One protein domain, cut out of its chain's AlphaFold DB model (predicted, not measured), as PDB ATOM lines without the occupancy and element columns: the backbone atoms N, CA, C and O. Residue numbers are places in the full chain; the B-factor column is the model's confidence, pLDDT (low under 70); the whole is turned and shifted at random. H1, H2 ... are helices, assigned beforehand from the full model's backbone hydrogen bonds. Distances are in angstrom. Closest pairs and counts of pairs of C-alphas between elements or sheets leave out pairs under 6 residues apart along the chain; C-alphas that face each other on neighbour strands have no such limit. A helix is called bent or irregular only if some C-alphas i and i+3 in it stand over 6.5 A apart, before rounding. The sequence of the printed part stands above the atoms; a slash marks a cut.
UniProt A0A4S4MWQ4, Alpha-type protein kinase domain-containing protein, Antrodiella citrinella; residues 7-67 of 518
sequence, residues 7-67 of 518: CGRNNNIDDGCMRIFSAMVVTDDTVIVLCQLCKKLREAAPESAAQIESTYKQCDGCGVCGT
ATOM      1  N   CYS A   7     -14.149  13.159 -25.479       86.25
ATOM      2  CA  CYS A   7     -12.982  12.675 -26.214       86.25
ATOM      3  C   CYS A   7     -11.820  13.680 -26.120       86.25
ATOM      4  O   CYS A   7     -11.915  14.769 -26.681       86.25
ATOM      5  N   GLY A   8     -10.725  13.284 -25.458       82.69
ATOM      6  CA  GLY A   8      -9.545  14.126 -25.191       82.69
ATOM      7  C   GLY A   8      -9.354  14.550 -23.723       82.69
ATOM      8  O   GLY A   8      -8.225  14.837 -23.330       82.69
ATOM      9  N   ARG A   9     -10.406  14.492 -22.883       79.94
ATOM     10  CA  ARG A   9     -10.445  15.059 -21.510       79.94
ATOM     11  C   ARG A   9     -10.130  16.578 -21.480       79.94
ATOM     12  O   ARG A   9      -9.950  17.224 -22.503       79.94
ATOM     13  N   ASN A  10     -10.092  17.167 -20.281       65.44
ATOM     14  CA  ASN A  10      -9.975  18.622 -20.078       65.44
ATOM     15  C   ASN A  10      -8.594  19.218 -20.416       65.44
ATOM     16  O   ASN A  10      -8.486  20.427 -20.593       65.44
ATOM     17  N   ASN A  11      -7.543  18.396 -20.463       59.91
ATOM     18  CA  ASN A  11      -6.157  18.872 -20.555       59.91
ATOM     19  C   ASN A  11      -5.642  18.976 -21.996       59.91
ATOM     20  O   ASN A  11      -4.461  19.257 -22.184       59.91
ATOM     21  N   ASN A  12      -6.474  18.679 -22.997       63.22
ATOM     22  CA  ASN A  12      -5.996  18.486 -24.359       63.22
ATOM     23  C   ASN A  12      -6.998  19.016 -25.394       63.22
ATOM     24  O   ASN A  12      -7.686  18.261 -26.080       63.22
ATOM     25  N   ILE A  13      -7.070  20.350 -25.461       54.28
ATOM     26  CA  ILE A  13      -7.867  21.115 -26.433       54.28
ATOM     27  C   ILE A  13      -7.453  20.779 -27.884       54.28
ATOM     28  O   ILE A  13      -8.270  20.923 -28.789       54.28
ATOM     29  N   ASP A  14      -6.231  20.270 -28.081       60.47
ATOM     30  CA  ASP A  14      -5.610  20.086 -29.395       60.47
ATOM     31  C   ASP A  14      -5.669  18.634 -29.942       60.47
ATOM     32  O   ASP A  14      -5.648  18.450 -31.157       60.47
ATOM     33  N   ASP A  15      -5.800  17.593 -29.099       70.75
ATOM     34  CA  ASP A  15      -5.772  16.170 -29.537       70.75
ATOM     35  C   ASP A  15      -7.164  15.502 -29.700       70.75
ATOM     36  O   ASP A  15      -7.259  14.346 -30.133       70.75
ATOM     37  N   GLY A  16      -8.263  16.158 -29.305       79.25
ATOM     38  CA  GLY A  16      -9.587  15.528 -29.170       79.25
ATOM     39  C   GLY A  16     -10.741  16.324 -29.783       79.25
ATOM     40  O   GLY A  16     -10.782  17.543 -29.716       79.25
ATOM     41  N   CYS A  17     -11.752  15.638 -30.333       85.88
ATOM     42  CA  CYS A  17     -12.925  16.297 -30.928       85.88
ATOM     43  C   CYS A  17     -13.936  16.838 -29.900       85.88
ATOM     44  O   CYS A  17     -14.998  17.321 -30.294       85.88
ATOM     45  N   MET A  18     -13.656  16.696 -28.598       85.81
ATOM     46  CA  MET A  18     -14.474  17.143 -27.459       85.81
ATOM     47  C   MET A  18     -15.923  16.614 -27.412       85.81
ATOM     48  O   MET A  18     -16.692  16.983 -26.525       85.81
ATOM     49  N   ARG A  19     -16.308  15.697 -28.310       86.50
ATOM     50  CA  ARG A  19     -17.612  15.014 -28.287       86.50
ATOM     51  C   ARG A  19     -17.656  13.958 -27.184       86.50
ATOM     52  O   ARG A  19     -16.660  13.286 -26.911       86.50
ATOM     53  N   ILE A  20     -18.832  13.787 -26.584       84.06
ATOM     54  CA  ILE A  20     -19.124  12.727 -25.614       84.06
ATOM     55  C   ILE A  20     -19.783  11.567 -26.366       84.06
ATOM     56  O   ILE A  20     -20.777  11.766 -27.058       84.06
ATOM     57  N   PHE A  21     -19.238  10.359 -26.218       86.12
ATOM     58  CA  PHE A  21     -19.741   9.150 -26.875       86.12
ATOM     59  C   PHE A  21     -20.287   8.174 -25.827       86.12
ATOM     60  O   PHE A  21     -19.525   7.623 -25.028       86.12
ATOM     61  N   SER A  22     -21.602   7.944 -25.833       80.06
ATOM     62  CA  SER A  22     -22.313   7.177 -24.795       80.06
ATOM     63  C   SER A  22     -21.857   5.722 -24.665       80.06
ATOM     64  O   SER A  22     -21.929   5.157 -23.577       80.06
ATOM     65  N   ALA A  23     -21.397   5.114 -25.764       75.56
ATOM     66  CA  ALA A  23     -20.937   3.722 -25.811       75.56
ATOM     67  C   ALA A  23     -19.430   3.546 -25.523       75.56
ATOM     68  O   ALA A  23     -18.901   2.443 -25.663       75.56
ATOM     69  N   MET A  24     -18.718   4.619 -25.177       77.62
ATOM     70  CA  MET A  24     -17.271   4.588 -24.981       77.62
ATOM     71  C   MET A  24     -16.936   4.225 -23.532       77.62
ATOM     72  O   MET A  24     -17.235   4.980 -22.609       77.62
ATOM     73  N   VAL A  25     -16.335   3.050 -23.330       73.06
ATOM     74  CA  VAL A  25     -15.912   2.579 -22.004       73.06
ATOM     75  C   VAL A  25     -14.644   3.323 -21.592       73.06
ATOM     76  O   VAL A  25     -13.647   3.296 -22.313       73.06
ATOM     77  N   VAL A  26     -14.682   3.977 -20.431       68.88
ATOM     78  CA  VAL A  26     -13.515   4.616 -19.815       68.88
ATOM     79  C   VAL A  26     -12.977   3.678 -18.739       68.88
ATOM     80  O   VAL A  26     -13.682   3.375 -17.779       68.88
ATOM     81  N   THR A  27     -11.748   3.202 -18.923       60.28
ATOM     82  CA  THR A  27     -11.023   2.348 -17.974       60.28
ATOM     83  C   THR A  27      -9.941   3.175 -17.284       60.28
ATOM     84  O   THR A  27      -8.923   3.478 -17.908       60.28
ATOM     85  N   ASP A  28     -10.192   3.527 -16.022       69.75
ATOM     86  CA  ASP A  28      -9.343   4.316 -15.121       69.75
ATOM     87  C   ASP A  28      -8.872   5.696 -15.632       69.75
ATOM     88  O   ASP A  28      -9.017   6.088 -16.795       69.75
ATOM     89  N   ASP A  29      -8.363   6.514 -14.706       61.38
ATOM     90  CA  ASP A  29      -8.168   7.948 -14.947       61.38
ATOM     91  C   ASP A  29      -6.906   8.339 -15.727       61.38
ATOM     92  O   ASP A  29      -6.732   9.504 -16.085       61.38
ATOM     93  N   THR A  30      -6.047   7.372 -16.046       61.56
ATOM     94  CA  THR A  30      -4.723   7.604 -16.644       61.56
ATOM     95  C   THR A  30      -4.680   7.494 -18.170       61.56
ATOM     96  O   THR A  30      -3.717   7.960 -18.780       61.56
ATOM     97  N   VAL A  31      -5.701   6.919 -18.820       71.25
ATOM     98  CA  VAL A  31      -5.713   6.722 -20.282       71.25
ATOM     99  C   VAL A  31      -6.468   7.857 -20.987       71.25
ATOM    100  O   VAL A  31      -7.642   8.121 -20.713       71.25
ATOM    101  N   ILE A  32      -5.812   8.515 -21.952       68.56
ATOM    102  CA  ILE A  32      -6.467   9.487 -22.843       68.56
ATOM    103  C   ILE A  32      -7.341   8.721 -23.842       68.56
ATOM    104  O   ILE A  32      -6.859   8.091 -24.785       68.56
ATOM    105  N   VAL A  33      -8.653   8.781 -23.628       77.88
ATOM    106  CA  VAL A  33      -9.646   8.098 -24.458       77.88
ATOM    107  C   VAL A  33      -9.939   8.943 -25.707       77.88
ATOM    108  O   VAL A  33     -10.704   9.906 -25.663       77.88
ATOM    109  N   LEU A  34      -9.306   8.575 -26.828       86.12
ATOM    110  CA  LEU A  34      -9.533   9.172 -28.151       86.12
ATOM    111  C   LEU A  34     -10.482   8.324 -29.004       86.12
ATOM    112  O   LEU A  34     -10.344   7.099 -29.086       86.12
ATOM    113  N   CYS A  35     -11.428   8.980 -29.679       89.81
ATOM    114  CA  CYS A  35     -12.281   8.352 -30.687       89.81
ATOM    115  C   CYS A  35     -11.465   7.927 -31.923       89.81
ATOM    116  O   CYS A  35     -10.339   8.383 -32.125       89.81
ATOM    117  N   GLN A  36     -12.031   7.070 -32.780       89.00
ATOM    118  CA  GLN A  36     -11.283   6.508 -33.915       89.00
ATOM    119  C   GLN A  36     -10.826   7.574 -34.926       89.00
ATOM    120  O   GLN A  36      -9.772   7.417 -35.535       89.00
ATOM    121  N   LEU A  37     -11.572   8.678 -35.064       91.38
ATOM    122  CA  LEU A  37     -11.170   9.792 -35.926       91.38
ATOM    123  C   LEU A  37      -9.964  10.544 -35.341       91.38
ATOM    124  O   LEU A  37      -8.973  10.717 -36.039       91.38
ATOM    125  N   CYS A  38     -10.000  10.910 -34.055       91.31
ATOM    126  CA  CYS A  38      -8.879  11.586 -33.390       91.31
ATOM    127  C   CYS A  38      -7.615  10.721 -33.342       91.31
ATOM    128  O   CYS A  38      -6.527  11.245 -33.548       91.31
ATOM    129  N   LYS A  39      -7.740   9.397 -33.156       90.19
ATOM    130  CA  LYS A  39      -6.598   8.474 -33.285       90.19
ATOM    131  C   LYS A  39      -5.954   8.571 -34.670       90.19
ATOM    132  O   LYS A  39      -4.759   8.822 -34.766       90.19
ATOM    133  N   LYS A  40      -6.759   8.473 -35.735       89.50
ATOM    134  CA  LYS A  40      -6.267   8.584 -37.117       89.50
ATOM    135  C   LYS A  40      -5.658   9.943 -37.447       89.50
ATOM    136  O   LYS A  40      -4.686   9.981 -38.188       89.50
ATOM    137  N   LEU A  41      -6.212  11.039 -36.927       89.81
ATOM    138  CA  LEU A  41      -5.655  12.379 -37.140       89.81
ATOM    139  C   LEU A  41      -4.312  12.551 -36.419       89.81
ATOM    140  O   LEU A  41      -3.381  13.084 -37.009       89.81
ATOM    141  N   ARG A  42      -4.182  12.019 -35.198       88.69
ATOM    142  CA  ARG A  42      -2.934  12.026 -34.420       88.69
ATOM    143  C   ARG A  42      -1.819  11.177 -35.046       88.69
ATOM    144  O   ARG A  42      -0.645  11.479 -34.866       88.69
ATOM    145  N   GLU A  43      -2.181  10.113 -35.758       89.50
ATOM    146  CA  GLU A  43      -1.253   9.222 -36.471       89.50
ATOM    147  C   GLU A  43      -0.907   9.711 -37.894       89.50
ATOM    148  O   GLU A  43      -0.008   9.162 -38.532       89.50
ATOM    149  N   ALA A  44      -1.610  10.723 -38.415       89.62
ATOM    150  CA  ALA A  44      -1.445  11.199 -39.785       89.62
ATOM    151  C   ALA A  44      -0.347  12.264 -39.927       89.62
ATOM    152  O   ALA A  44      -0.159  13.123 -39.069       89.62
ATOM    153  N   ALA A  45       0.319  12.274 -41.086       90.75
ATOM    154  CA  ALA A  45       1.141  13.413 -41.486       90.75
ATOM    155  C   ALA A  45       0.264  14.678 -41.657       90.75
ATOM    156  O   ALA A  45      -0.876  14.552 -42.120       90.75
ATOM    157  N   PRO A  46       0.772  15.896 -41.368       88.69
ATOM    158  CA  PRO A  46      -0.024  17.132 -41.427       88.69
ATOM    159  C   PRO A  46      -0.728  17.367 -42.772       88.69
ATOM    160  O   PRO A  46      -1.872  17.809 -42.819       88.69
ATOM    161  N   GLU A  47      -0.072  16.997 -43.872       88.56
ATOM    162  CA  GLU A  47      -0.600  17.061 -45.241       88.56
ATOM    163  C   GLU A  47      -1.766  16.089 -45.513       88.56
ATOM    164  O   GLU A  47      -2.613  16.352 -46.364       88.56
ATOM    165  N   SER A  48      -1.850  14.986 -44.761       88.25
ATOM    166  CA  SER A  48      -2.920  13.984 -44.868       88.25
ATOM    167  C   SER A  48      -4.114  14.271 -43.950       88.25
ATOM    168  O   SER A  48      -5.216  13.784 -44.214       88.25
ATOM    169  N   ALA A  49      -3.934  15.068 -42.890       88.25
ATOM    170  CA  ALA A  49      -4.974  15.345 -41.896       88.25
ATOM    171  C   ALA A  49      -6.242  15.951 -42.530       88.25
ATOM    172  O   ALA A  49      -7.332  15.404 -42.369       88.25
ATOM    173  N   ALA A  50      -6.099  16.990 -43.361       87.25
ATOM    174  CA  ALA A  50      -7.227  17.628 -44.053       87.25
ATOM    175  C   ALA A  50      -7.979  16.673 -45.011       87.25
ATOM    176  O   ALA A  50      -9.201  16.769 -45.185       87.25
ATOM    177  N   GLN A  51      -7.277  15.710 -45.621       89.56
ATOM    178  CA  GLN A  51      -7.913  14.674 -46.441       89.56
ATOM    179  C   GLN A  51      -8.684  13.667 -45.574       89.56
ATOM    180  O   GLN A  51      -9.772  13.225 -45.952       89.56
ATOM    181  N   ILE A  52      -8.157  13.322 -44.398       88.12
ATOM    182  CA  ILE A  52      -8.828  12.438 -43.439       88.12
ATOM    183  C   ILE A  52     -10.094  13.103 -42.883       88.12
ATOM    184  O   ILE A  52     -11.148  12.478 -42.949       88.12
ATOM    185  N   GLU A  53     -10.048  14.359 -42.435       88.00
ATOM    186  CA  GLU A  53     -11.229  15.090 -41.936       88.00
ATOM    187  C   GLU A  53     -12.332  15.249 -42.992       88.00
ATOM    188  O   GLU A  53     -13.526  15.089 -42.713       88.00
ATOM    189  N   SER A  54     -11.951  15.542 -44.237       88.94
ATOM    190  CA  SER A  54     -12.917  15.692 -45.327       88.94
ATOM    191  C   SER A  54     -13.529  14.354 -45.755       88.94
ATOM    192  O   SER A  54     -14.734  14.304 -46.024       88.94
ATOM    193  N   THR A  55     -12.755  13.263 -45.764       89.56
ATOM    194  CA  THR A  55     -13.193  11.958 -46.295       89.56
ATOM    195  C   THR A  55     -13.831  11.049 -45.237       89.56
ATOM    196  O   THR A  55     -14.798  10.347 -45.533       89.56
ATOM    197  N   TYR A  56     -13.323  11.040 -44.001       89.12
ATOM    198  CA  TYR A  56     -13.859  10.213 -42.919       89.12
ATOM    199  C   TYR A  56     -14.994  10.923 -42.188       89.12
ATOM    200  O   TYR A  56     -14.859  12.044 -41.708       89.12
ATOM    201  N   LYS A  57     -16.125  10.232 -42.061       90.06
ATOM    202  CA  LYS A  57     -17.293  10.670 -41.296       90.06
ATOM    203  C   LYS A  57     -17.455   9.777 -40.058       90.06
ATOM    204  O   LYS A  57     -16.965   8.644 -40.051       90.06
ATOM    205  N   GLN A  58     -18.078  10.291 -38.997       90.12
ATOM    206  CA  GLN A  58     -18.066   9.689 -37.656       90.12
ATOM    207  C   GLN A  58     -19.479   9.378 -37.128       90.12
ATOM    208  O   GLN A  58     -20.426  10.102 -37.411       90.12
ATOM    209  N   CYS A  59     -19.593   8.286 -36.364       91.69
ATOM    210  CA  CYS A  59     -20.805   7.811 -35.691       91.69
ATOM    211  C   CYS A  59     -20.961   8.537 -34.337       91.69
ATOM    212  O   CYS A  59     -20.170   8.275 -33.429       91.69
ATOM    213  N   ASP A  60     -21.960   9.407 -34.158       85.75
ATOM    214  CA  ASP A  60     -22.108  10.228 -32.937       85.75
ATOM    215  C   ASP A  60     -22.412   9.419 -31.664       85.75
ATOM    216  O   ASP A  60     -22.119   9.872 -30.563       85.75
ATOM    217  N   GLY A  61     -22.938   8.193 -31.779       85.56
ATOM    218  CA  GLY A  61     -23.206   7.343 -30.611       85.56
ATOM    219  C   GLY A  61     -21.967   6.664 -30.003       85.56
ATOM    220  O   GLY A  61     -21.916   6.443 -28.790       85.56
ATOM    221  N   CYS A  62     -20.971   6.302 -30.824       85.88
ATOM    222  CA  CYS A  62     -19.831   5.469 -30.393       85.88
ATOM    223  C   CYS A  62     -18.447   5.894 -30.921       85.88
ATOM    224  O   CYS A  62     -17.449   5.261 -30.584       85.88
ATOM    225  N   GLY A  63     -18.354   6.929 -31.758       85.31
ATOM    226  CA  GLY A  63     -17.081   7.501 -32.205       85.31
ATOM    227  C   GLY A  63     -16.325   6.711 -33.281       85.31
ATOM    228  O   GLY A  63     -15.212   7.106 -33.643       85.31
ATOM    229  N   VAL A  64     -16.901   5.632 -33.826       87.25
ATOM    230  CA  VAL A  64     -16.368   4.910 -35.001       87.25
ATOM    231  C   VAL A  64     -16.396   5.816 -36.237       87.25
ATOM    232  O   VAL A  64     -17.362   6.549 -36.437       87.25
ATOM    233  N   CYS A  65     -15.361   5.758 -37.080       88.88
ATOM    234  CA  CYS A  65     -15.256   6.568 -38.294       88.88
ATOM    235  C   CYS A  65     -14.915   5.744 -39.546       88.88
ATOM    236  O   CYS A  65     -14.137   4.791 -39.487       88.88
ATOM    237  N   GLY A  66     -15.432   6.165 -40.698       88.12
ATOM    238  CA  GLY A  66     -15.173   5.549 -42.002       88.12
ATOM    239  C   GLY A  66     -15.578   6.472 -43.150       88.12
ATOM    240  O   GLY A  66     -16.174   7.521 -42.923       88.12
ATOM    241  N   THR A  67     -15.316   6.078 -44.395       84.50
ATOM    242  CA  THR A  67     -15.718   6.856 -45.587       84.50
ATOM    243  C   THR A  67     -17.239   6.891 -45.821       84.50
ATOM    244  O   THR A  67     -17.719   7.614 -46.690       84.50
TER     245      THR A  67
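This is residues 7 to 67 of the 518 residues of the protein "Alpha-type protein kinase domain-containing protein" of Antrodiella citrinella (UniProt A0A4S4MWQ4). Little regular structure: a long looping stretch, residues 7 to 35, leads into a small helical hairpin of H1 and H2 at one end, and residues 56 to 67 then fold back on themselves. The printed part has 61 residues with two named helices, H1 then H2, and no named strand; its class is all helix, with 18 residues in named elements. It is compact, with a radius of gyration of the C-alphas of 11.7 A and spans of 33 by 22 by 14 A.

H1, residues 36 to 43, and H2, residues 46 to 55, form a hairpin with a tight link. They touch, closest at the C-alphas of Leu 41 and Ala 49, 5.6 A apart. They run opposite ways at a shallow tilt of 18 degrees. Every O i to N i+4 pair is within hydrogen-bond range in H1, and 4 of 6 in H2. Residues 57 to 58 pair with 65 to 66, antiparallel.

H1 begins at C-alpha 36 (-11.283, 6.508, -33.915) and is 10.7 A long. H2, 15.0 A long, ends at C-alpha 55 (-13.193, 11.958, -46.295); it is only just irregular, C-alphas 47 and 50 being 6.8 A apart.

The C-alphas farthest apart, Asp 28 and Glu 47, are 33.9 A apart. The printed part has no cut. Its pLDDT is under 70 at residues 10 to 14, 26 to 30 and 32.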